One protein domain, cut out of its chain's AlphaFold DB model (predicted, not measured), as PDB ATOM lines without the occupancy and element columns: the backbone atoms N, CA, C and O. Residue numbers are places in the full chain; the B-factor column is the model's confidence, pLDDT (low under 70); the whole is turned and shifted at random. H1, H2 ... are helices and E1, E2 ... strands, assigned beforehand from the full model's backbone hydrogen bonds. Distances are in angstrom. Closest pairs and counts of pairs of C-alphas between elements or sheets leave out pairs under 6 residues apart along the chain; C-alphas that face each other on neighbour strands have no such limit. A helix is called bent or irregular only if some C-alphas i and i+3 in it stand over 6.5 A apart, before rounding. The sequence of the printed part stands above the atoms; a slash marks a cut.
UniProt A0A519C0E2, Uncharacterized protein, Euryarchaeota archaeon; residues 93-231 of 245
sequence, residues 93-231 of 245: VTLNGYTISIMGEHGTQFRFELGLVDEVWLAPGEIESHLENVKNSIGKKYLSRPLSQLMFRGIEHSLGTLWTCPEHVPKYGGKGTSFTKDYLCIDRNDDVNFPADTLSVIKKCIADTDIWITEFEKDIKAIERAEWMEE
ATOM      1  N   VAL A  93     202.720 464.843 407.634       98.56
ATOM      2  CA  VAL A  93     201.517 464.143 407.178       98.56
ATOM      3  C   VAL A  93     200.344 464.511 408.078       98.56
ATOM      4  O   VAL A  93     200.447 464.498 409.299       98.56
ATOM      5  N   THR A  94     199.206 464.831 407.473       98.19
ATOM      6  CA  THR A  94     197.946 465.066 408.184       98.19
ATOM      7  C   THR A  94     196.838 464.255 407.540       98.19
ATOM      8  O   THR A  94     196.745 464.212 406.310       98.19
ATOM      9  N   LEU A  95     195.982 463.659 408.365       97.88
ATOM     10  CA  LEU A  95     194.823 462.889 407.926       97.88
ATOM     11  C   LEU A  95     193.557 463.722 408.120       97.88
ATOM     12  O   LEU A  95     193.418 464.412 409.128       97.88
ATOM     13  N   ASN A  96     192.663 463.690 407.138       96.38
ATOM     14  CA  ASN A  96     191.331 464.274 407.243       96.38
ATOM     15  C   ASN A  96     190.367 463.405 406.442       96.38
ATOM     16  O   ASN A  96     190.353 463.445 405.206       96.38
ATOM     17  N   GLY A  97     189.603 462.586 407.151       94.25
ATOM     18  CA  GLY A  97     188.768 461.581 406.526       94.25
ATOM     19  C   GLY A  97     189.562 460.605 405.647       94.25
ATOM     20  O   GLY A  97     190.538 460.001 406.090       94.25
ATOM     21  N   TYR A  98     189.171 460.454 404.378       93.75
ATOM     22  CA  TYR A  98     189.903 459.618 403.411       93.75
ATOM     23  C   TYR A  98     191.207 460.246 402.906       93.75
ATOM     24  O   TYR A  98     192.054 459.540 402.358       93.75
ATOM     25  N   THR A  99     191.371 461.563 403.046       96.31
ATOM     26  CA  THR A  99     192.479 462.290 402.425       96.31
ATOM     27  C   THR A  99     193.720 462.289 403.314       96.31
ATOM     28  O   THR A  99     193.718 462.807 404.434       96.31
ATOM     29  N   ILE A 100     194.823 461.811 402.747       98.00
ATOM     30  CA  ILE A 100     196.184 462.022 403.234       98.00
ATOM     31  C   ILE A 100     196.694 463.322 402.612       98.00
ATOM     32  O   ILE A 100     196.707 463.476 401.391       98.00
ATOM     33  N   SER A 101     197.116 464.270 403.445       98.31
ATOM     34  CA  SER A 101     197.788 465.497 403.000       98.31
ATOM     35  C   SER A 101     199.231 465.511 403.488       98.31
ATOM     36  O   SER A 101     199.498 465.181 404.641       98.31
ATOM     37  N   ILE A 102     200.149 465.909 402.613       98.56
ATOM     38  CA  ILE A 102     201.589 465.914 402.867       98.56
ATOM     39  C   ILE A 102     202.133 467.301 402.560       98.56
ATOM     40  O   ILE A 102     201.913 467.827 401.468       98.56
ATOM     41  N   MET A 103     202.863 467.880 403.507       98.31
ATOM     42  CA  MET A 103     203.632 469.099 403.291       98.31
ATOM     43  C   MET A 103     205.063 468.740 402.890       98.31
ATOM     44  O   MET A 103     205.811 468.177 403.689       98.31
ATOM     45  N   GLY A 104     205.435 469.068 401.656       97.56
ATOM     46  CA  GLY A 104     206.800 468.938 401.164       97.56
ATOM     47  C   GLY A 104     207.759 469.892 401.876       97.56
ATOM     48  O   GLY A 104     207.388 471.000 402.270       97.56
ATOM     49  N   GLU A 105     209.023 469.490 402.002       97.12
ATOM     50  CA  GLU A 105     210.095 470.275 402.635       97.12
ATOM     51  C   GLU A 105     210.339 471.623 401.941       97.12
ATOM     52  O   GLU A 105     210.863 472.559 402.552       97.12
ATOM     53  N   HIS A 106     209.919 471.746 400.680       96.00
ATOM     54  CA  HIS A 106     210.065 472.948 399.867       96.00
ATOM     55  C   HIS A 106     208.741 473.693 399.623       96.00
ATOM     56  O   HIS A 106     208.697 474.644 398.841       96.00
ATOM     57  N   GLY A 107     207.689 473.338 400.369       93.12
ATOM     58  CA  GLY A 107     206.440 474.094 400.453       93.12
ATOM     59  C   GLY A 107     205.341 473.651 399.494       93.12
ATOM     60  O   GLY A 107     204.273 474.267 399.499       93.12
ATOM     61  N   THR A 108     205.553 472.600 398.697       96.69
ATOM     62  CA  THR A 108     204.454 472.026 397.915       96.69
ATOM     63  C   THR A 108     203.574 471.155 398.800       96.69
ATOM     64  O   THR A 108     204.067 470.309 399.542       96.69
ATOM     65  N   GLN A 109     202.258 471.327 398.707       97.75
ATOM     66  CA  GLN A 109     201.313 470.420 399.344       97.75
ATOM     67  C   GLN A 109     200.883 469.342 398.347       97.75
ATOM     68  O   GLN A 109     200.469 469.670 397.235       97.75
ATOM     69  N   PHE A 110     200.931 468.078 398.770       97.50
ATOM     70  CA  PHE A 110     200.429 466.920 398.027       97.50
ATOM     71  C   PHE A 110     199.237 466.301 398.745       97.50
ATOM     72  O   PHE A 110     199.190 466.300 399.979       97.50
ATOM     73  N   ARG A 111     198.268 465.779 397.990       97.12
ATOM     74  CA  ARG A 111     197.039 465.205 398.552       97.12
ATOM     75  C   ARG A 111     196.570 464.001 397.743       97.12
ATOM     76  O   ARG A 111     196.544 464.056 396.516       97.12
ATOM     77  N   PHE A 112     196.180 462.930 398.423       95.75
ATOM     78  CA  PHE A 112     195.595 461.740 397.799       95.75
ATOM     79  C   PHE A 112     194.820 460.900 398.818       95.75
ATOM     80  O   PHE A 112     194.899 461.132 400.023       95.75
ATOM     81  N   GLU A 113     194.077 459.916 398.328       93.94
ATOM     82  CA  GLU A 113     193.312 458.943 399.111       93.94
ATOM     83  C   GLU A 113     193.806 457.522 398.810       93.94
ATOM     84  O   GLU A 113     194.356 457.262 397.734       93.94
ATOM     85  N   LEU A 114     193.603 456.594 399.749       91.81
ATOM     86  CA  LEU A 114     193.901 455.174 399.547       91.81
ATOM     87  C   LEU A 114     192.616 454.386 399.303       91.81
ATOM     88  O   LEU A 114     191.776 454.267 400.191       91.81
ATOM     89  N   GLY A 115     192.494 453.777 398.125       89.00
ATOM     90  CA  GLY A 115     191.481 452.752 397.882       89.00
ATOM     91  C   GLY A 115     191.961 451.408 398.426       89.00
ATOM     92  O   GLY A 115     192.763 450.751 397.764       89.00
ATOM     93  N   LEU A 116     191.480 450.990 399.602       89.44
ATOM     94  CA  LEU A 116     191.927 449.754 400.264       89.44
ATOM     95  C   LEU A 116     191.585 448.485 399.458       89.44
ATOM     96  O   LEU A 116     192.431 447.600 399.339       89.44
ATOM     97  N   VAL A 117     190.399 448.431 398.829       84.12
ATOM     98  CA  VAL A 117     189.966 447.279 398.009       84.12
ATOM     99  C   VAL A 117     190.907 447.037 396.835       84.12
ATOM    100  O   VAL A 117     191.333 445.906 396.594       84.12
ATOM    101  N   ASP A 118     191.180 448.087 396.064       82.94
ATOM    102  CA  ASP A 118     191.901 447.989 394.794       82.94
ATOM    103  C   ASP A 118     193.407 448.241 394.955       82.94
ATOM    104  O   ASP A 118     194.165 447.986 394.018       82.94
ATOM    105  N   GLU A 119     193.841 448.684 396.140       88.88
ATOM    106  CA  GLU A 119     195.223 449.056 396.452       88.88
ATOM    107  C   GLU A 119     195.766 450.080 395.447       88.88
ATOM    108  O   GLU A 119     196.722 449.840 394.700       88.88
ATOM    109  N   VAL A 120     195.080 451.227 395.404       87.44
ATOM    110  CA  VAL A 120     195.328 452.336 394.474       87.44
ATOM    111  C   VAL A 120     195.370 453.677 395.198       87.44
ATOM    112  O   VAL A 120     194.676 453.876 396.195       87.44
ATOM    113  N   TRP A 121     196.144 454.615 394.652       91.00
ATOM    114  CA  TRP A 121     196.074 456.027 395.028       91.00
ATOM    115  C   TRP A 121     195.025 456.731 394.183       91.00
ATOM    116  O   TRP A 121     194.988 456.550 392.964       91.00
ATOM    117  N   LEU A 122     194.193 457.535 394.828       89.19
ATOM    118  CA  LEU A 122     193.106 458.272 394.197       89.19
ATOM    119  C   LEU A 122     193.245 459.754 394.505       89.19
ATOM    120  O   LEU A 122     193.801 460.129 395.539       89.19
ATOM    121  N   ALA A 123     192.717 460.597 393.622       88.81
ATOM    122  CA  ALA A 123     192.661 462.013 393.942       88.81
ATOM    123  C   ALA A 123     191.673 462.287 395.085       88.81
ATOM    124  O   ALA A 123     190.716 461.529 395.265       88.81
ATOM    125  N   PRO A 124     191.882 463.376 395.842       91.19
ATOM    126  CA  PRO A 124     190.970 463.774 396.906       91.19
ATOM    127  C   PRO A 124     189.513 463.889 396.434       91.19
ATOM    128  O   PRO A 124     189.228 464.532 395.424       91.19
ATOM    129  N   GLY A 125     188.586 463.310 397.198       88.81
ATOM    130  CA  GLY A 125     187.144 463.337 396.950       88.81
ATOM    131  C   GLY A 125     186.614 462.234 396.029       88.81
ATOM    132  O   GLY A 125     185.394 462.102 395.896       88.81
ATOM    133  N   GLU A 126     187.475 461.419 395.413       86.69
ATOM    134  CA  GLU A 126     187.040 460.336 394.522       86.69
ATOM    135  C   GLU A 126     186.288 459.238 395.284       86.69
ATOM    136  O   GLU A 126     185.253 458.765 394.801       86.69
ATOM    137  N   ILE A 127     186.741 458.862 396.489       86.12
ATOM    138  CA  ILE A 127     186.051 457.849 397.304       86.12
ATOM    139  C   ILE A 127     184.673 458.360 397.734       86.12
ATOM    140  O   ILE A 127     183.669 457.668 397.548       86.12
ATOM    141  N   GLU A 128     184.593 459.585 398.256       86.50
ATOM    142  CA  GLU A 128     183.323 460.183 398.687       86.50
ATOM    143  C   GLU A 128     182.337 460.330 397.524       86.50
ATOM    144  O   GLU A 128     181.172 459.936 397.646       86.50
ATOM    145  N   SER A 129     182.805 460.829 396.375       83.88
ATOM    146  CA  SER A 129     181.985 460.964 395.169       83.88
ATOM    147  C   SER A 129     181.479 459.606 394.687       83.88
ATOM    148  O   SER A 129     180.297 459.447 394.362       83.88
ATOM    149  N   HIS A 130     182.341 458.588 394.684       79.06
ATOM    150  CA  HIS A 130     181.947 457.230 394.333       79.06
ATOM    151  C   HIS A 130     180.882 456.689 395.292       79.06
ATOM    152  O   HIS A 130     179.837 456.214 394.843       79.06
ATOM    153  N   LEU A 131     181.087 456.820 396.603       79.38
ATOM    154  CA  LEU A 131     180.121 456.407 397.622       79.38
ATOM    155  C   LEU A 131     178.769 457.105 397.453       79.38
ATOM    156  O   LEU A 131     177.727 456.454 397.562       79.38
ATOM    157  N   GLU A 132     178.756 458.407 397.171       81.81
ATOM    158  CA  GLU A 132     177.531 459.162 396.901       81.81
ATOM    159  C   GLU A 132     176.821 458.643 395.641       81.81
ATOM    160  O   GLU A 132     175.621 458.357 395.671       81.81
ATOM    161  N   ASN A 133     177.561 458.434 394.551       77.00
ATOM    162  CA  ASN A 133     177.026 457.896 393.299       77.00
ATOM    163  C   ASN A 133     176.440 456.488 393.477       77.00
ATOM    164  O   ASN A 133     175.353 456.182 392.970       77.00
ATOM    165  N   VAL A 134     177.113 455.623 394.232       75.12
ATOM    166  CA  VAL A 134     176.620 454.278 394.543       75.12
ATOM    167  C   VAL A 134     175.364 454.363 395.422       75.12
ATOM    168  O   VAL A 134     174.346 453.749 395.094       75.12
ATOM    169  N   LYS A 135     175.360 455.179 396.483       74.75
ATOM    170  CA  LYS A 135     174.167 455.409 397.325       74.75
ATOM    171  C   LYS A 135     172.974 455.901 396.501       74.75
ATOM    172  O   LYS A 135     171.864 455.396 396.676       74.75
ATOM    173  N   ASN A 136     173.201 456.833 395.580       79.25
ATOM    174  CA  ASN A 136     172.160 457.392 394.719       79.25
ATOM    175  C   ASN A 136     171.642 456.382 393.683       79.25
ATOM    176  O   ASN A 136     170.448 456.365 393.385       79.25
ATOM    177  N   SER A 137     172.509 455.516 393.155       74.06
ATOM    178  CA  SER A 137     172.148 454.555 392.102       74.06
ATOM    179  C   SER A 137     171.462 453.291 392.624       74.06
ATOM    180  O   SER A 137     170.494 452.824 392.020       74.06
ATOM    181  N   ILE A 138     171.926 452.725 393.742       69.56
ATOM    182  CA  ILE A 138     171.418 451.444 394.267       69.56
ATOM    183  C   ILE A 138     170.732 451.559 395.634       69.56
ATOM    184  O   ILE A 138     170.295 450.546 396.197       69.56
ATOM    185  N   GLY A 139     170.561 452.779 396.156       68.31
ATOM    186  CA  GLY A 139     169.948 453.024 397.461       68.31
ATOM    187  C   GLY A 139     170.712 452.279 398.550       68.31
ATOM    188  O   GLY A 139     171.915 452.114 398.446       68.31
ATOM    189  N   LYS A 140     170.021 451.722 399.555       65.56
ATOM    190  CA  LYS A 140     170.631 450.961 400.671       65.56
ATOM    191  C   LYS A 140     171.391 449.678 400.278       65.56
ATOM    192  O   LYS A 140     172.022 449.082 401.143       65.56
ATOM    193  N   LYS A 141     171.341 449.228 399.017       60.09
ATOM    194  CA  LYS A 141     172.006 447.983 398.572       60.09
ATOM    195  C   LYS A 141     173.536 448.089 398.488       60.09
ATOM    196  O   LYS A 141     174.191 447.067 398.314       60.09
ATOM    197  N   TYR A 142     174.092 449.295 398.598       57.28
ATOM    198  CA  TYR A 142     175.540 449.527 398.614       57.28
ATOM    199  C   TYR A 142     176.247 448.915 399.825       57.28
ATOM    200  O   TYR A 142     177.360 448.439 399.685       57.28
ATOM    201  N   LEU A 143     175.559 448.813 400.968       57.62
ATOM    202  CA  LEU A 143     176.095 448.226 402.205       57.62
ATOM    203  C   LEU A 143     176.483 446.740 402.075       57.62
ATOM    204  O   LEU A 143     177.042 446.173 403.002       57.62
ATOM    205  N   SER A 144     176.132 446.083 400.965       50.56
ATOM    206  CA  SER A 144     176.363 444.652 400.746       50.56
ATOM    207  C   SER A 144     177.171 444.343 399.482       50.56
ATOM    208  O   SER A 144     177.123 443.207 399.006       50.56
ATOM    209  N   ARG A 145     177.817 445.332 398.849       49.72
ATOM    210  CA  ARG A 145     178.587 445.117 397.615       49.72
ATOM    211  C   ARG A 145     179.924 445.863 397.660       49.72
ATOM    212  O   ARG A 145     179.892 447.050 397.961       49.72
ATOM    213  N   PRO A 146     181.044 445.207 397.302       52.62
ATOM    214  CA  PRO A 146     182.337 445.872 397.207       52.62
ATOM    215  C   PRO A 146     182.306 446.971 396.140       52.62
ATOM    216  O   PRO A 146     181.692 446.811 395.076       52.62
ATOM    217  N   LEU A 147     182.960 448.083 396.452       54.31
ATOM    218  CA  LEU A 147     183.016 449.299 395.649       54.31
ATOM    219  C   LEU A 147     184.092 449.174 394.563       54.31
ATOM    220  O   LEU A 147     185.159 449.762 394.667       54.31
ATOM    221  N   SER A 148     183.850 448.385 393.513       53.62
ATOM    222  CA  SER A 148     184.776 448.325 392.374       53.62
ATOM    223  C   SER A 148     184.298 449.230 391.239       53.62
ATOM    224  O   SER A 148     183.336 448.883 390.553       53.62
ATOM    225  N   GLN A 149     184.944 450.398 391.078       56.25
ATOM    226  CA  GLN A 149     184.978 451.259 389.866       56.25
ATOM    227  C   GLN A 149     185.600 452.653 390.127       56.25
ATOM    228  O   GLN A 149     185.104 453.667 389.631       56.25
ATOM    229  N   LEU A 150     186.688 452.746 390.894       59.50
ATOM    230  CA  LEU A 150     187.390 454.026 391.059       59.50
ATOM    231  C   LEU A 150     188.275 454.273 389.827       59.50
ATOM    232  O   LEU A 150     189.124 453.449 389.480       59.50
ATOM    233  N   MET A 151     188.005 455.364 389.100       58.66
ATOM    234  CA  MET A 151     188.595 455.605 387.775       58.66
ATOM    235  C   MET A 151     189.790 456.552 387.802       58.66
ATOM    236  O   MET A 151     190.662 456.439 386.937       58.66
ATOM    237  N   PHE A 152     189.852 457.474 388.763       65.06
ATOM    238  CA  PHE A 152     190.873 458.505 388.750       65.06
ATOM    239  C   PHE A 152     192.001 458.222 389.736       65.06
ATOM    240  O   PHE A 152     191.903 458.472 390.936       65.06
ATOM    241  N   ARG A 153     193.099 457.694 389.193       78.44
ATOM    242  CA  ARG A 153     194.324 457.430 389.942       78.44
ATOM    243  C   ARG A 153     195.245 458.635 389.850       78.44
ATOM    244  O   ARG A 153     195.652 458.998 388.747       78.44
ATOM    245  N   GLY A 154     195.586 459.239 390.983       86.31
ATOM    246  CA  GLY A 154     196.507 460.366 390.978       86.31
ATOM    247  C   GLY A 154     196.764 460.978 392.343       86.31
ATOM    248  O   GLY A 154     196.044 460.722 393.303       86.31
ATOM    249  N   ILE A 155     197.811 461.798 392.394       92.25
ATOM    250  CA  ILE A 155     198.192 462.591 393.564       92.25
ATOM    251  C   ILE A 155     198.062 464.062 393.200       92.25
ATOM    252  O   ILE A 155     198.792 464.544 392.339       92.25
ATOM    253  N   GLU A 156     197.135 464.771 393.833       94.38
ATOM    254  CA  GLU A 156     196.944 466.211 393.649       94.38
ATOM    255  C   GLU A 156     198.130 466.987 394.238       94.38
ATOM    256  O   GLU A 156     198.722 466.570 395.240       94.38
ATOM    257  N   HIS A 157     198.462 468.134 393.643       95.44
ATOM    258  CA  HIS A 157     199.474 469.048 394.165       95.44
ATOM    259  C   HIS A 157     199.055 470.522 394.096       95.44
ATOM    260  O   HIS A 157     198.328 470.959 393.205       95.44
ATOM    261  N   SER A 158     199.595 471.346 394.996       95.56
ATOM    262  CA  SER A 158     199.188 472.753 395.142       95.56
ATOM    263  C   SER A 158     199.692 473.717 394.060       95.56
ATOM    264  O   SER A 158     199.312 474.886 394.075       95.56
ATOM    265  N   LEU A 159     200.557 473.278 393.138       94.12
ATOM    266  CA  LEU A 159     201.092 474.150 392.075       94.12
ATOM    267  C   LEU A 159     200.074 474.498 390.969       94.12
ATOM    268  O   LEU A 159     200.326 475.419 390.193       94.12
ATOM    269  N   GLY A 160     198.941 473.792 390.902       90.94
ATOM    270  CA  GLY A 160     197.930 473.979 389.859       90.94
ATOM    271  C   GLY A 160     198.352 473.434 388.490       90.94
ATOM    272  O   GLY A 160     199.373 472.763 388.350       90.94
ATOM    273  N   THR A 161     197.545 473.708 387.467       91.00
ATOM    274  CA  THR A 161     197.833 473.312 386.081       91.00
ATOM    275  C   THR A 161     198.899 474.214 385.459       91.00
ATOM    276  O   THR A 161     199.033 475.375 385.851       91.00
ATOM    277  N   LEU A 162     199.640 473.702 384.467       90.31
ATOM    278  CA  LEU A 162     200.707 474.457 383.785       90.31
ATOM    279  C   LEU A 162     201.713 475.067 384.776       90.31
ATOM    280  O   LEU A 162     202.112 476.232 384.679       90.31
ATOM    281  N   TRP A 163     202.080 474.277 385.780       93.06
ATOM    282  CA  TRP A 163     202.890 474.730 386.896       93.06
ATOM    283  C   TRP A 163     204.314 475.107 386.474       93.06
ATOM    284  O   TRP A 163     204.853 474.660 385.456       93.06
ATOM    285  N   THR A 164     204.944 475.946 387.296       95.00
ATOM    286  CA  THR A 164     206.378 476.240 387.214       95.00
ATOM    287  C   THR A 164     207.123 475.324 388.165       95.00
ATOM    288  O   THR A 164     206.738 475.201 389.327       95.00
ATOM    289  N   CYS A 165     208.173 474.668 387.674       95.19
ATOM    290  CA  CYS A 165     208.977 473.762 388.477       95.19
ATOM    291  C   CYS A 165     209.560 474.505 389.683       95.19
ATOM    292  O   CYS A 165     210.169 475.565 389.487       95.19
ATOM    293  N   PRO A 166     209.381 473.990 390.913       96.19
ATOM    294  CA  PRO A 166     209.876 474.657 392.108       96.19
ATOM    295  C   PRO A 166     211.377 474.972 392.039       96.19
ATOM    296  O   PRO A 166     212.175 474.183 391.538       96.19
ATOM    297  N   GLU A 167     211.766 476.140 392.549       97.06
ATOM    298  CA  GLU A 167     213.121 476.704 392.405       97.06
ATOM    299  C   GLU A 167     214.243 475.800 392.936       97.06
ATOM    300  O   GLU A 167     215.371 475.844 392.445       97.06
ATOM    301  N   HIS A 168     213.959 474.969 393.938       96.44
ATOM    302  CA  HIS A 168     214.951 474.066 394.518       96.44
ATOM    303  C   HIS A 168     215.282 472.876 393.610       96.44
ATOM    304  O   HIS A 168     216.301 472.217 393.829       96.44
ATOM    305  N   VAL A 169     214.457 472.595 392.596       96.81
ATOM    306  CA  VAL A 169     214.616 471.434 391.720       96.81
ATOM    307  C   VAL A 169     215.807 471.649 390.779       96.81
ATOM    308  O   VAL A 169     215.794 472.557 389.937       96.81
ATOM    309  N   PRO A 170     216.852 470.804 390.841       95.50
ATOM    310  CA  PRO A 170     218.029 470.964 389.997       95.50
ATOM    311  C   PRO A 170     217.686 470.932 388.504       95.50
ATOM    312  O   PRO A 170     216.893 470.111 388.055       95.50
ATOM    313  N   LYS A 171     218.348 471.789 387.714       95.19
ATOM    314  CA  LYS A 171     218.207 471.939 386.246       95.19
ATOM    315  C   LYS A 171     216.861 472.477 385.748       95.19
ATOM    316  O   LYS A 171     216.843 473.064 384.659       95.19
ATOM    317  N   TYR A 172     215.772 472.262 386.481       96.12
ATOM    318  CA  TYR A 172     214.414 472.578 386.035       96.12
ATOM    319  C   TYR A 172     213.754 473.715 386.812       96.12
ATOM    320  O   TYR A 172     212.852 474.334 386.259       96.12
ATOM    321  N   GLY A 173     214.235 474.040 388.015       96.62
ATOM    322  CA  GLY A 173     213.685 475.114 388.841       96.62
ATOM    323  C   GLY A 173     213.480 476.423 388.075       96.62
ATOM    324  O   GLY A 173     214.324 476.838 387.273       96.62
ATOM    325  N   GLY A 174     212.302 477.015 388.267       96.31
ATOM    326  CA  GLY A 174     211.862 478.245 387.610       96.31
ATOM    327  C   GLY A 174     211.361 478.073 386.169       96.31
ATOM    328  O   GLY A 174     210.943 479.053 385.551       96.31
ATOM    329  N   LYS A 175     211.377 476.861 385.597       96.44
ATOM    330  CA  LYS A 175     210.861 476.606 384.240       96.44
ATOM    331  C   LYS A 175     209.381 476.229 384.265       96.44
ATOM    332  O   LYS A 175     208.959 475.428 385.092       96.44
ATOM    333  N   GLY A 176     208.605 476.795 383.344       93.44
ATOM    334  CA  GLY A 176     207.196 476.443 383.139       93.44
ATOM    335  C   GLY A 176     207.021 475.122 382.391       93.44
ATOM    336  O   GLY A 176     207.909 474.713 381.641       93.44
ATOM    337  N   THR A 177     205.868 474.491 382.592       92.31
ATOM    338  CA  THR A 177     205.426 473.274 381.890       92.31
ATOM    339  C   THR A 177     204.343 473.589 380.848       92.31
ATOM    340  O   THR A 177     203.749 474.670 380.887       92.31
ATOM    341  N   SER A 178     204.092 472.673 379.904       84.62
ATOM    342  CA  SER A 178     203.190 472.922 378.757       84.62
ATOM    343  C   SER A 178     201.912 472.077 378.739       84.62
ATOM    344  O   SER A 178     200.892 472.548 378.237       84.62
ATOM    345  N   PHE A 179     201.933 470.853 379.279       75.06
ATOM    346  CA  PHE A 179     200.801 469.911 379.200       75.06
ATOM    347  C   PHE A 179     200.384 469.325 380.553       75.06
ATOM    348  O   PHE A 179     199.653 468.334 380.618       75.06
ATOM    349  N   THR A 180     200.844 469.927 381.645       80.88
ATOM    350  CA  THR A 180     200.669 469.373 382.985       80.88
ATOM    351  C   THR A 180     199.357 469.792 383.629       80.88
ATOM    352  O   THR A 180     198.827 470.893 383.431       80.88
ATOM    353  N   LYS A 181     198.836 468.874 384.437       83.44
ATOM    354  CA  LYS A 181     197.645 469.079 385.251       83.44
ATOM    355  C   LYS A 181     198.051 469.360 386.698       83.44
ATOM    356  O   LYS A 181     199.234 469.445 386.998       83.44
ATOM    357  N   ASP A 182     197.064 469.537 387.559       82.50
ATOM    358  CA  ASP A 182     197.188 469.734 389.007       82.50
ATOM    359  C   ASP A 182     197.276 468.412 389.793       82.50
ATOM    360  O   ASP A 182     197.137 468.382 391.016       82.50
ATOM    361  N   TYR A 183     197.520 467.308 389.087       85.56
ATOM    362  CA  TYR A 183     197.703 465.987 389.656       85.56
ATOM    363  C   TYR A 183     198.793 465.214 388.920       85.56
ATOM    364  O   TYR A 183     199.037 465.404 387.725       85.56
ATOM    365  N   LEU A 184     199.404 464.289 389.650       86.06
ATOM    366  CA  LEU A 184     200.458 463.408 389.180       86.06
ATOM    367  C   LEU A 184     199.888 462.020 388.908       86.06
ATOM    368  O   LEU A 184     199.277 461.413 389.791       86.06
ATOM    369  N   CYS A 185     200.142 461.492 387.713       76.88
ATOM    370  CA  CYS A 185     199.951 460.072 387.428       76.88
ATOM    371  C   CYS A 185     201.224 459.326 387.834       76.88
ATOM    372  O   CYS A 185     202.180 459.233 387.051       76.88
ATOM    373  N   ILE A 186     201.250 458.831 389.071       74.06
ATOM    374  CA  ILE A 186     202.317 457.945 389.538       74.06
ATOM    375  C   ILE A 186     201.891 456.512 389.248       74.06
ATOM    376  O   ILE A 186     200.914 456.018 389.814       74.06
ATOM    377  N   ASP A 187     202.621 455.863 388.347       70.56
ATOM    378  CA  ASP A 187     202.452 454.439 388.101       70.56
ATOM    379  C   ASP A 187     202.923 453.669 389.334       70.56
ATOM    380  O   ASP A 187     204.024 453.905 389.843       70.56
ATOM    381  N   ARG A 188     202.081 452.751 389.812       74.81
ATOM    382  CA  ARG A 188     202.460 451.818 390.870       74.81
ATOM    383  C   ARG A 188     203.606 450.946 390.372       74.81
ATOM    384  O   ARG A 188     203.583 450.480 389.230       74.81
ATOM    385  N   ASN A 189     204.577 450.683 391.233       78.81
ATOM    386  CA  ASN A 189     205.559 449.655 390.952       78.81
ATOM    387  C   ASN A 189     204.956 448.281 391.265       78.81
ATOM    388  O   ASN A 189     204.880 447.889 392.425       78.81
ATOM    389  N   ASP A 190     204.537 447.547 390.235       75.88
ATOM    390  CA  ASP A 190     203.913 446.226 390.398       75.88
ATOM    391  C   ASP A 190     204.844 445.165 391.018       75.88
ATOM    392  O   ASP A 190     204.358 444.138 391.491       75.88
ATOM    393  N   ASP A 191     206.158 445.415 391.073       81.31
ATOM    394  CA  ASP A 191     207.132 444.547 391.750       81.31
ATOM    395  C   ASP A 191     207.219 444.806 393.269       81.31
ATOM    396  O   ASP A 191     207.933 444.099 393.986       81.31
ATOM    397  N   VAL A 192     206.531 445.833 393.777       86.88
ATOM    398  CA  VAL A 192     206.535 446.235 395.187       86.88
ATOM    399  C   VAL A 192     205.114 446.138 395.734       86.88
ATOM    400  O   VAL A 192     204.147 446.541 395.090       86.88
ATOM    401  N   ASN A 193     204.961 445.597 396.944       92.31
ATOM    402  CA  ASN A 193     203.640 445.556 397.560       92.31
ATOM    403  C   ASN A 193     203.133 446.976 397.876       92.31
ATOM    404  O   ASN A 193     203.896 447.912 398.123       92.31
ATOM    405  N   PHE A 194     201.811 447.122 397.878       93.69
ATOM    406  CA  PHE A 194     201.154 448.419 397.980       93.69
ATOM    407  C   PHE A 194     201.556 449.292 399.188       93.69
ATOM    408  O   PHE A 194     201.829 450.476 398.966       93.69
ATOM    409  N   PRO A 195     201.618 448.794 400.441       96.56
ATOM    410  CA  PRO A 195     201.997 449.652 401.566       96.56
ATOM    411  C   PRO A 195     203.451 450.135 401.483       96.56
ATOM    412  O   PRO A 195     203.719 451.305 401.772       96.56
ATOM    413  N   ALA A 196     204.383 449.297 401.016       96.56
ATOM    414  CA  ALA A 196     205.773 449.702 400.812       96.56
ATOM    415  C   ALA A 196     205.913 450.765 399.706       96.56
ATOM    416  O   ALA A 196     206.648 451.745 399.876       96.56
ATOM    417  N   ASP A 197     205.183 450.614 398.596       94.94
ATOM    418  CA  ASP A 197     205.186 451.602 397.510       94.94
ATOM    419  C   ASP A 197     204.537 452.924 397.957       94.94
ATOM    420  O   ASP A 197     205.075 454.009 397.734       94.94
ATOM    421  N   THR A 198     203.444 452.847 398.719       95.88
ATOM    422  CA  THR A 198     202.789 454.022 399.315       95.88
ATOM    423  C   THR A 198     203.736 454.770 400.254       95.88
ATOM    424  O   THR A 198     203.848 455.993 400.168       95.88
ATOM    425  N   LEU A 199     204.489 454.066 401.102       97.06
ATOM    426  CA  LEU A 199     205.498 454.688 401.964       97.06
ATOM    427  C   LEU A 199     206.590 455.401 401.147       97.06
ATOM    428  O   LEU A 199     207.025 456.497 401.511       97.06
ATOM    429  N   SER A 200     207.032 454.797 400.042       94.94
ATOM    430  CA  SER A 200     207.993 455.405 399.111       94.94
ATOM    431  C   SER A 200     207.441 456.692 398.494       94.94
ATOM    432  O   SER A 200     208.129 457.717 398.482       94.94
ATOM    433  N   VAL A 201     206.183 456.676 398.049       94.56
ATOM    434  CA  VAL A 201     205.480 457.852 397.519       94.56
ATOM    435  C   VAL A 201     205.388 458.963 398.559       94.56
ATOM    436  O   VAL A 201     205.788 460.088 398.267       94.56
ATOM    437  N   ILE A 202     204.958 458.662 399.787       97.06
ATOM    438  CA  ILE A 202     204.872 459.662 400.861       97.06
ATOM    439  C   ILE A 202     206.244 460.302 401.104       97.06
ATOM    440  O   ILE A 202     206.356 461.527 401.164       97.06
ATOM    441  N   LYS A 203     207.312 459.500 401.179       96.88
ATOM    442  CA  LYS A 203     208.684 460.010 401.354       96.88
ATOM    443  C   LYS A 203     209.138 460.887 400.186       96.88
ATOM    444  O   LYS A 203     209.801 461.896 400.418       96.88
ATOM    445  N   LYS A 204     208.770 460.546 398.948       94.81
ATOM    446  CA  LYS A 204     209.041 461.374 397.759       94.81
ATOM    447  C   LYS A 204     208.286 462.701 397.801       94.81
ATOM    448  O   LYS A 204     208.877 463.718 397.455       94.81
ATOM    449  N   CYS A 205     207.029 462.700 398.242       96.69
ATOM    450  CA  CYS A 205     206.246 463.920 398.450       96.69
ATOM    451  C   CYS A 205     206.867 464.812 399.533       96.69
ATOM    452  O   CYS A 205     206.958 466.016 399.339       96.69
ATOM    453  N   ILE A 206     207.353 464.235 400.639       98.00
ATOM    454  CA  ILE A 206     208.036 464.995 401.700       98.00
ATOM    455  C   ILE A 206     209.338 465.611 401.176       98.00
ATOM    456  O   ILE A 206     209.529 466.813 401.305       98.00
ATOM    457  N   ALA A 207     210.210 464.819 400.543       96.62
ATOM    458  CA  ALA A 207     211.465 465.326 399.979       96.62
ATOM    459  C   ALA A 207     211.241 466.341 398.841       96.62
ATOM    460  O   ALA A 207     212.136 467.121 398.507       96.62
ATOM    461  N   ASP A 208     210.058 466.301 398.220       94.06
ATOM    462  CA  ASP A 208     209.527 467.330 397.327       94.06
ATOM    463  C   ASP A 208     210.464 467.676 396.158       94.06
ATOM    464  O   ASP A 208     210.423 468.781 395.651       94.06
ATOM    465  N   THR A 209     211.366 466.784 395.732       94.94
ATOM    466  CA  THR A 209     212.396 467.091 394.712       94.94
ATOM    467  C   THR A 209     212.352 466.107 393.553       94.94
ATOM    468  O   THR A 209     212.054 466.489 392.421       94.94
ATOM    469  N   ASP A 210     212.599 464.824 393.824       92.00
ATOM    470  CA  ASP A 210     212.646 463.782 392.788       92.00
ATOM    471  C   ASP A 210     211.310 463.625 392.052       92.00
ATOM    472  O   ASP A 210     211.278 463.262 390.872       92.00
ATOM    473  N   ILE A 211     210.206 463.915 392.745       92.38
ATOM    474  CA  ILE A 211     208.869 463.887 392.161       92.38
ATOM    475  C   ILE A 211     208.744 464.937 391.047       92.38
ATOM    476  O   ILE A 211     208.347 464.599 389.939       92.38
ATOM    477  N   TRP A 212     209.227 466.166 391.262       94.00
ATOM    478  CA  TRP A 212     209.207 467.209 390.233       94.00
ATOM    479  C   TRP A 212     210.177 466.956 389.100       94.00
ATOM    480  O   TRP A 212     209.847 467.269 387.962       94.00
ATOM    481  N   ILE A 213     211.348 466.377 389.379       93.94
ATOM    482  CA  ILE A 213     212.272 465.954 388.317       93.94
ATOM    483  C   ILE A 213     211.548 464.984 387.380       93.94
ATOM    484  O   ILE A 213     211.528 465.193 386.169       93.94
ATOM    485  N   THR A 214     210.901 463.966 387.950       91.44
ATOM    486  CA  THR A 214     210.179 462.941 387.189       91.44
ATOM    487  C   THR A 214     209.056 463.555 386.352       91.44
ATOM    488  O   THR A 214     208.942 463.267 385.162       91.44
ATOM    489  N   GLU A 215     208.242 464.425 386.948       90.94
ATOM    490  CA  GLU A 215     207.079 465.013 386.277       90.94
ATOM    491  C   GLU A 215     207.471 466.059 385.226       90.94
ATOM    492  O   GLU A 215     206.883 466.103 384.145       90.94
ATOM    493  N   PHE A 216     208.525 466.838 385.470       93.12
ATOM    494  CA  PHE A 216     209.039 467.780 384.477       93.12
ATOM    495  C   PHE A 216     209.659 467.048 383.277       93.12
ATOM    496  O   PHE A 216     209.452 467.436 382.130       93.12
ATOM    497  N   GLU A 217     210.386 465.951 383.507       92.75
ATOM    498  CA  GLU A 217     210.913 465.114 382.422       92.75
ATOM    499  C   GLU A 217     209.802 464.434 381.606       92.75
ATOM    500  O   GLU A 217     209.960 464.253 380.395       92.75
ATOM    501  N   LYS A 218     208.674 464.072 382.233       90.44
ATOM    502  CA  LYS A 218     207.482 463.587 381.519       90.44
ATOM    503  C   LYS A 218     206.894 464.674 380.611       90.44
ATOM    504  O   LYS A 218     206.580 464.364 379.463       90.44
ATOM    505  N   ASP A 219     206.798 465.921 381.081       91.50
ATOM    506  CA  ASP A 219     206.315 467.052 380.267       91.50
ATOM    507  C   ASP A 219     207.236 467.323 379.069       91.50
ATOM    508  O   ASP A 219     206.754 467.418 377.943       91.50
ATOM    509  N   ILE A 220     208.563 467.322 379.266       92.44
ATOM    510  CA  ILE A 220     209.535 467.454 378.163       92.44
ATOM    511  C   ILE A 220     209.300 466.374 377.101       92.44
ATOM    512  O   ILE A 220     209.188 466.687 375.919       92.44
ATOM    513  N   LYS A 221     209.172 465.106 377.507       91.31
ATOM    514  CA  LYS A 221     208.915 464.001 376.567       91.31
ATOM    515  C   LYS A 221     207.573 464.145 375.848       91.31
ATOM    516  O   LYS A 221     207.454 463.738 374.694       91.31
ATOM    517  N   ALA A 222     206.557 464.690 376.517       88.38
ATOM    518  CA  ALA A 222     205.261 464.958 375.903       88.38
ATOM    519  C   ALA A 222     205.364 466.059 374.834       88.38
ATOM    520  O   ALA A 222     204.794 465.894 373.755       88.38
ATOM    521  N   ILE A 223     206.139 467.116 375.096       89.25
ATOM    522  CA  ILE A 223     206.453 468.177 374.127       89.25
ATOM    523  C   ILE A 223     207.211 467.600 372.928       89.25
ATOM    524  O   ILE A 223     206.747 467.744 371.802       89.25
ATOM    525  N   GLU A 224     208.309 466.872 373.154       91.62
ATOM    526  CA  GLU A 224     209.105 466.253 372.080       91.62
ATOM    527  C   GLU A 224     208.255 465.319 371.206       91.62
ATOM    528  O   GLU A 224     208.371 465.302 369.979       91.62
ATOM    529  N   ARG A 225     207.353 464.551 371.829       87.44
ATOM    530  CA  ARG A 225     206.399 463.705 371.106       87.44
ATOM    531  C   ARG A 225     205.418 464.534 370.281       87.44
ATOM    532  O   ARG A 225     205.122 464.135 369.159       87.44
ATOM    533  N   ALA A 226     204.884 465.624 370.829       86.25
ATOM    534  CA  ALA A 226     203.950 466.496 370.123       86.25
ATOM    535  C   ALA A 226     204.613 467.162 368.909       86.25
ATOM    536  O   ALA A 226     204.048 467.123 367.820       86.25
ATOM    537  N   GLU A 227     205.838 467.668 369.064       88.88
ATOM    538  CA  GLU A 227     206.629 468.254 367.975       88.88
ATOM    539  C   GLU A 227     206.940 467.221 366.882       88.88
ATOM    540  O   GLU A 227     206.725 467.478 365.698       88.88
ATOM    541  N   TRP A 228     207.372 466.014 367.265       89.94
ATOM    542  CA  TRP A 228     207.611 464.932 366.307       89.94
ATOM    543  C   TRP A 228     206.336 464.542 365.551       89.94
ATOM    544  O   TRP A 228     206.378 464.308 364.341       89.94
ATOM    545  N   MET A 229     205.201 464.474 366.252       84.25
ATOM    546  CA  MET A 229     203.896 464.199 365.651       84.25
ATOM    547  C   MET A 229     203.500 465.285 364.649       84.25
ATOM    548  O   MET A 229     203.064 464.949 363.555       84.25
ATOM    549  N   GLU A 230     203.690 466.560 364.980       86.38
ATOM    550  CA  GLU A 230     203.382 467.676 364.081       86.38
ATOM    551  C   GLU A 230     204.277 467.674 362.830       86.38
ATOM    552  O   GLU A 230     203.792 467.891 361.722       86.38
ATOM    553  N   GLU A 231     205.569 467.364 362.976       88.88
ATOM    554  CA  GLU A 231     206.510 467.325 361.849       88.88
ATOM    555  C   GLU A 231     206.268 466.131 360.912       88.88
ATOM    556  O   GLU A 231     206.328 466.271 359.689       88.88
TER     557      GLU A 231
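AT A GLANCE: This is residues 93 to 231 of the 245 residues of an uncharacterized protein of Euryarchaeota archaeon (UniProt A0A519C0E2). What does the model look like? A small, strongly twisted antiparallel sheet, E1 to E5, has one helix, H2, lying along one face, while H1 and H3 reach away from the sheet in different directions. H1 is kinked, and its residues 136 to 141 stick out, as do residues 224 to 231 at the far end of H3. What makes it up? The printed part has 139 residues with three named helices and five named strands, in the order E1 E2 E3 E4 H1 E5 H2 H3, and its class is mixed, helices and strands. How large is it? It is only just compact, close to loose, with a radius of gyration of the C-alphas of 17.2 A and spans of 53, 39 and 30 A.

HOW THE PARTS SIT: How is the sheet paired? E1, residues 93 to 96, E2, residues 99 to 103, E3, residues 109 to 115, and E4, residues 120 to 122, form a meander, each strand the antiparallel neighbour of the one before, with N 94 and O 101 at 2.9 A, N 100 and O 112 at 2.8 A, and N 113 and O 122 at 2.8 A. E5, residues 155 to 157, is also antiparallel to E3, with N 156 and O 111 at 2.8 A; E4 and E5 lie on one side of E3 and E2 on the other side. Where are the helices? H1, residues 126 to 144, only grazes the sheet, with its residues 126 to 127. H2, residues 194 to 207, is on the sheet at a height of 9.3 A, over E2 and E3 and along the strands; its closest C-alphas to E2 are those of Ile 206 and Met 103, 6.2 A apart. H3, residues 210 to 231, is not on the sheet; it and H2 only just touch, with 3 pairs of C-alphas within 8 A, only at the corner by their link, closest at Lys 204 and Ile 211, 6.1 A, about perpendicular at 88 degrees. Are the helix backbones whole? In H2 and H3 every O i to N i+4 pair is within hydrogen-bond range, and in H1 10 of 15 are.

IN THESE COORDINATES: Where do the strands run? E1 begins at C-alpha 93 (201.517, 464.143, 407.178), and E3, the longest strand, measures 20.3 A. Where do the helices run? H1 measures 20.0 A and is irregular, with C-alphas 137 and 140 9.4 A apart and a kink of 121 degrees near residue 138. H2 measures 19.9 A; H3 measures 31.7 A and ends at C-alpha 231 (206.510, 467.325, 361.849).

THE WHOLE: How far does it reach? The two C-alphas farthest apart, those of Lys 140 and Glu 231, are 55.3 A apart. Is it continuous? The printed part has no cut; the link from E5 to H2 is long, 36 residues. Where is confidence low? Residues 138 to 152 are under 70, and the mean pLDDT of the printed part is 87.0.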